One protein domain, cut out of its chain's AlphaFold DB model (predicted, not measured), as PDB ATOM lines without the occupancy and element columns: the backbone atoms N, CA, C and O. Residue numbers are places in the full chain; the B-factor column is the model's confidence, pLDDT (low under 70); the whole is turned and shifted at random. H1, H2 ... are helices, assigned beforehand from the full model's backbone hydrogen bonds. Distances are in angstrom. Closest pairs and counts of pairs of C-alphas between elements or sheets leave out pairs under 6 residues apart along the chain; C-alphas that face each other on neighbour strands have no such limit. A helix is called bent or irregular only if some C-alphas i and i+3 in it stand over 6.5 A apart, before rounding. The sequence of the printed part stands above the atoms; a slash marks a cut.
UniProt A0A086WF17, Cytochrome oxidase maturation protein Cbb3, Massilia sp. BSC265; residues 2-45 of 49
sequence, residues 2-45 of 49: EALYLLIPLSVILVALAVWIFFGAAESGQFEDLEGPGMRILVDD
ATOM      1  N   GLU A   2     127.199 129.566 141.272       88.38
ATOM      2  CA  GLU A   2     126.618 128.220 141.082       88.38
ATOM      3  C   GLU A   2     127.640 127.118 140.766       88.38
ATOM      4  O   GLU A   2     127.597 126.048 141.366       88.38
ATOM      5  N   ALA A   3     128.620 127.399 139.901       92.38
ATOM      6  CA  ALA A   3     129.658 126.426 139.559       92.38
ATOM      7  C   ALA A   3     130.489 125.974 140.772       92.38
ATOM      8  O   ALA A   3     130.954 124.839 140.798       92.38
ATOM      9  N   LEU A   4     130.653 126.818 141.800       94.38
ATOM     10  CA  LEU A   4     131.419 126.453 142.996       94.38
ATOM     11  C   LEU A   4     130.759 125.301 143.760       94.38
ATOM     12  O   LEU A   4     131.468 124.446 144.280       94.38
ATOM     13  N   TYR A   5     129.426 125.220 143.766       95.50
ATOM     14  CA  TYR A   5     128.711 124.119 144.418       95.50
ATOM     15  C   TYR A   5     128.958 122.766 143.752       95.50
ATOM     16  O   TYR A   5     128.870 121.744 144.422       95.50
ATOM     17  N   LEU A   6     129.301 122.752 142.463       95.81
ATOM     18  CA  LEU A   6     129.695 121.541 141.746       95.81
ATOM     19  C   LEU A   6     131.207 121.289 141.848       95.81
ATOM     20  O   LEU A   6     131.644 120.161 142.063       95.81
ATOM     21  N   LEU A   7     132.014 122.342 141.719       97.25
ATOM     22  CA  LEU A   7     133.471 122.237 141.679       97.25
ATOM     23  C   LEU A   7     134.089 121.867 143.030       97.25
ATOM     24  O   LEU A   7     135.081 121.149 143.046       97.25
ATOM     25  N   ILE A   8     133.518 122.317 144.153       96.81
ATOM     26  CA  ILE A   8     134.010 121.977 145.498       96.81
ATOM     27  C   ILE A   8     133.897 120.469 145.793       96.81
ATOM     28  O   ILE A   8     134.910 119.862 146.130       96.81
ATOM     29  N   PRO A   9     132.730 119.811 145.670       97.88
ATOM     30  CA  PRO A   9     132.652 118.371 145.914       97.88
ATOM     31  C   PRO A   9     133.451 117.573 144.879       97.88
ATOM     32  O   PRO A   9     134.105 116.596 145.240       97.88
ATOM     33  N   LEU A  10     133.466 118.012 143.614       98.12
ATOM     34  CA  LEU A  10     134.272 117.373 142.577       98.12
ATOM     35  C   LEU A  10     135.770 117.420 142.913       98.12
ATOM     36  O   LEU A  10     136.455 116.410 142.774       98.12
ATOM     37  N   SER A  11     136.282 118.558 143.389       97.88
ATOM     38  CA  SER A  11     137.695 118.686 143.754       97.88
ATOM     39  C   SER A  11     138.052 117.833 144.969       97.88
ATOM     40  O   SER A  11     139.096 117.188 144.955       97.88
ATOM     41  N   VAL A  12     137.174 117.743 145.973       98.50
ATOM     42  CA  VAL A  12     137.371 116.853 147.130       98.50
ATOM     43  C   VAL A  12     137.461 115.392 146.686       98.50
ATOM     44  O   VAL A  12     138.364 114.683 147.124       98.50
ATOM     45  N   ILE A  13     136.578 114.949 145.782       98.62
ATOM     46  CA  ILE A  13     136.613 113.585 145.230       98.62
ATOM     47  C   ILE A  13     137.919 113.341 144.471       98.62
ATOM     48  O   ILE A  13     138.552 112.306 144.664       98.62
ATOM     49  N   LEU A  14     138.349 114.292 143.638       98.50
ATOM     50  CA  LEU A  14     139.599 114.172 142.888       98.50
ATOM     51  C   LEU A  14     140.819 114.094 143.810       98.50
ATOM     52  O   LEU A  14     141.698 113.266 143.582       98.50
ATOM     53  N   VAL A  15     140.863 114.907 144.868       98.62
ATOM     54  CA  VAL A  15     141.941 114.854 145.866       98.62
ATOM     55  C   VAL A  15     141.927 113.515 146.600       98.62
ATOM     56  O   VAL A  15     142.976 112.892 146.735       98.62
ATOM     57  N   ALA A  16     140.757 113.032 147.021       98.56
ATOM     58  CA  ALA A  16     140.635 111.730 147.673       98.56
ATOM     59  C   ALA A  16     141.106 110.586 146.760       98.56
ATOM     60  O   ALA A  16     141.841 109.707 147.206       98.56
ATOM     61  N   LEU A  17     140.745 110.629 145.472       98.56
ATOM     62  CA  LEU A  17     141.192 109.658 144.477       98.56
ATOM     63  C   LEU A  17     142.711 109.710 144.280       98.56
ATOM     64  O   LEU A  17     143.359 108.668 144.268       98.56
ATOM     65  N   ALA A  18     143.286 110.910 144.165       98.19
ATOM     66  CA  ALA A  18     144.727 111.088 144.020       98.19
ATOM     67  C   ALA A  18     145.488 110.535 145.233       98.19
ATOM     68  O   ALA A  18     146.476 109.826 145.064       98.19
ATOM     69  N   VAL A  19     144.997 110.805 146.446       97.88
ATOM     70  CA  VAL A  19     145.564 110.271 147.691       97.88
ATOM     71  C   VAL A  19     145.470 108.744 147.729       97.88
ATOM     72  O   VAL A  19     146.453 108.083 148.053       97.88
ATOM     73  N   TRP A  20     144.322 108.173 147.357       97.25
ATOM     74  CA  TRP A  20     144.133 106.723 147.321       97.25
ATOM     75  C   TRP A  20     145.080 106.037 146.328       97.25
ATOM     76  O   TRP A  20     145.740 105.065 146.690       97.25
ATOM     77  N   ILE A  21     145.209 106.580 145.111       96.62
ATOM     78  CA  ILE A  21     146.163 106.087 144.107       96.62
ATOM     79  C   ILE A  21     147.593 106.199 144.635       96.62
ATOM     80  O   ILE A  21     148.357 105.247 144.517       96.62
ATOM     81  N   PHE A  22     147.955 107.337 145.231       95.06
ATOM     82  CA  PHE A  22     149.300 107.565 145.750       95.06
ATOM     83  C   PHE A  22     149.693 106.526 146.805       95.06
ATOM     84  O   PHE A  22     150.754 105.919 146.687       95.06
ATOM     85  N   PHE A  23     148.834 106.285 147.799       95.19
ATOM     86  CA  PHE A  23     149.112 105.286 148.833       95.19
ATOM     87  C   PHE A  23     149.088 103.857 148.287       95.19
ATOM     88  O   PHE A  23     149.984 103.085 148.611       95.19
ATOM     89  N   GLY A  24     148.142 103.519 147.405       93.62
ATOM     90  CA  GLY A  24     148.113 102.195 146.775       93.62
ATOM     91  C   GLY A  24     149.379 101.909 145.966       93.62
ATOM     92  O   GLY A  24     149.916 100.807 146.009       93.62
ATOM     93  N   ALA A  25     149.903 102.920 145.277       91.12
ATOM     94  CA  ALA A  25     151.128 102.791 144.510       91.12
ATOM     95  C   ALA A  25     152.392 102.821 145.399       91.12
ATOM     96  O   ALA A  25     153.400 102.198 145.075       91.12
ATOM     97  N   ALA A  26     152.331 103.501 146.549       89.50
ATOM     98  CA  ALA A  26     153.376 103.437 147.567       89.50
ATOM     99  C   ALA A  26     153.495 102.034 148.179       89.50
ATOM    100  O   ALA A  26     154.603 101.530 148.326       89.50
ATOM    101  N   GLU A  27     152.368 101.381 148.469       88.75
ATOM    102  CA  GLU A  27     152.337 100.002 148.972       88.75
ATOM    103  C   GLU A  27     152.707  98.963 147.906       88.75
ATOM    104  O   GLU A  27     153.237  97.907 148.237       88.75
ATOM    105  N   SER A  28     152.475  99.250 146.621       86.88
ATOM    106  CA  SER A  28     152.822  98.331 145.531       86.88
ATOM    107  C   SER A  28     154.323  98.276 145.215       86.88
ATOM    108  O   SER A  28     154.702  97.653 144.223       86.88
ATOM    109  N   GLY A  29     155.169  98.971 145.985       80.06
ATOM    110  CA  GLY A  29     156.623  98.981 145.804       80.06
ATOM    111  C   GLY A  29     157.093  99.648 144.505       80.06
ATOM    112  O   GLY A  29     158.260  99.528 144.145       80.06
ATOM    113  N   GLN A  30     156.229 100.381 143.780       78.31
ATOM    114  CA  GLN A  30     156.595 100.954 142.470       78.31
ATOM    115  C   GLN A  30     157.744 101.971 142.567       78.31
ATOM    116  O   GLN A  30     158.428 102.242 141.585       78.31
ATOM    117  N   PHE A  31     157.913 102.580 143.742       77.94
ATOM    118  CA  PHE A  31     158.946 103.575 144.011       77.94
ATOM    119  C   PHE A  31     160.257 102.953 144.508       77.94
ATOM    120  O   PHE A  31     161.218 103.682 144.734       77.94
ATOM    121  N   GLU A  32     160.298 101.634 144.710       77.12
ATOM    122  CA  GLU A  32     161.488 100.914 145.177       77.12
ATOM    123  C   GLU A  32     162.409 100.543 144.006       77.12
ATOM    124  O   GLU A  32     163.629 100.575 144.153       77.12
ATOM    125  N   ASP A  33     161.847 100.271 142.822       74.31
ATOM    126  CA  ASP A  33     162.605  99.992 141.594       74.31
ATOM    127  C   ASP A  33     162.716 101.239 140.700       74.31
ATOM    128  O   ASP A  33     162.073 101.354 139.655       74.31
ATOM    129  N   LEU A  34     163.547 102.199 141.116       70.25
ATOM    130  CA  LEU A  34     163.900 103.364 140.289       70.25
ATOM    131  C   LEU A  34     165.076 103.088 139.334       70.25
ATOM    132  O   LEU A  34     165.272 103.830 138.372       70.25
ATOM    133  N   GLU A  35     165.848 102.022 139.570       71.06
ATOM    134  CA  GLU A  35     167.046 101.676 138.789       71.06
ATOM    135  C   GLU A  35     166.731 100.764 137.589       71.06
ATOM    136  O   GLU A  35     167.231 100.988 136.482       71.06
ATOM    137  N   GLY A  36     165.852  99.771 137.759       72.31
ATOM    138  CA  GLY A  36     165.449  98.824 136.719       72.31
ATOM    139  C   GLY A  36     164.830  99.461 135.466       72.31
ATOM    140  O   GLY A  36     165.136  99.013 134.357       72.31
ATOM    141  N   PRO A  37     163.988 100.512 135.566       71.56
ATOM    142  CA  PRO A  37     163.471 101.224 134.397       71.56
ATOM    143  C   PRO A  37     164.563 101.922 133.576       71.56
ATOM    144  O   PRO A  37     164.519 101.866 132.349       71.56
ATOM    145  N   GLY A  38     165.553 102.536 134.234       72.62
ATOM    146  CA  GLY A  38     166.672 103.201 133.557       72.62
ATOM    147  C   GLY A  38     167.624 102.207 132.893       72.62
ATOM    148  O   GLY A  38     168.055 102.423 131.762       72.62
ATOM    149  N   MET A  39     167.884 101.078 133.554       73.38
ATOM    150  CA  MET A  39     168.719 100.012 133.000       73.38
ATOM    151  C   MET A  39     168.057  99.274 131.833       73.38
ATOM    152  O   MET A  39     168.764  98.877 130.914       73.38
ATOM    153  N   ARG A  40     166.721  99.140 131.799       70.69
ATOM    154  CA  ARG A  40     166.010  98.559 130.642       70.69
ATOM    155  C   ARG A  40     166.306  99.296 129.339       70.69
ATOM    156  O   ARG A  40     166.558  98.640 128.343       70.69
ATOM    157  N   ILE A  41     166.373 100.629 129.347       69.94
ATOM    158  CA  ILE A  41     166.695 101.409 128.135       69.94
ATOM    159  C   ILE A  41     168.106 101.095 127.620       69.94
ATOM    160  O   ILE A  41     168.323 101.080 126.415       69.94
ATOM    161  N   LEU A  42     169.058 100.842 128.520       73.31
ATOM    162  CA  LEU A  42     170.447 100.550 128.154       73.31
ATOM    163  C   LEU A  42     170.670  99.081 127.766       73.31
ATOM    164  O   LEU A  42     171.567  98.796 126.985       73.31
ATOM    165  N   VAL A  43     169.886  98.155 128.328       70.12
ATOM    166  CA  VAL A  43     170.034  96.699 128.127       70.12
ATOM    167  C   VAL A  43     169.122  96.173 127.004       70.12
ATOM    168  O   VAL A  43     169.376  95.101 126.457       70.12
ATOM    169  N   ASP A  44     168.072  96.911 126.625       64.56
ATOM    170  CA  ASP A  44     167.118  96.489 125.591       64.56
ATOM    171  C   ASP A  44     167.693  96.497 124.164       64.56
ATOM    172  O   ASP A  44     167.196  95.733 123.336       64.56
ATOM    173  N   ASP A  45     168.756  97.263 123.894       61.56
ATOM    174  CA  ASP A  45     169.430  97.309 122.582       61.56
ATOM    175  C   ASP A  45     170.311  96.072 122.289       61.56
ATOM    176  O   ASP A  45     170.659  95.825 121.134       61.56
TER     177      ASP A  45
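AT A GLANCE: This is residues 2 to 45 of the 49 residues of the protein "Cytochrome oxidase maturation protein Cbb3" of Massilia sp. BSC265 (UniProt A0A086WF17). One long helix, H1, makes most of the length of a thin, open shape; past its last residue a short link leads to a shorter helix, H2, which points off in another direction, with nothing folded back on either. The printed part has 44 residues with two named helices, H1 then H2, and no named strand; its class is all helix. It is extended, with a radius of gyration of the C-alphas of 17.9 A, and spans 56 by 22 by 9 A, a rod.

IN THESE COORDINATES: H1, residues 2 to 27, runs 39.0 A from C-alpha 2 at (126.618, 128.220, 141.082) to C-alpha 27 at (152.337, 100.002, 148.972). H2, residues 35 to 45, runs 17.0 A and ends with C-alpha 45 at (169.430, 97.309, 122.582). H2 is only just irregular: C-alphas 42 and 45 are 6.53 A apart.

HOW THE PARTS SIT: H1 and H2 are apart, with no C-alpha of one within 8 A of the other. O i to N i+4 pairs are within hydrogen-bond range in 20 of 22 cases in H1 and 4 of 7 in H2.

THE WHOLE: The C-alphas farthest apart, of Glu 2 and Asp 45, are 56.0 A apart. The printed part has no cut, and the 7-residue link is short. Residues 41, 44 and 45 have pLDDT under 70.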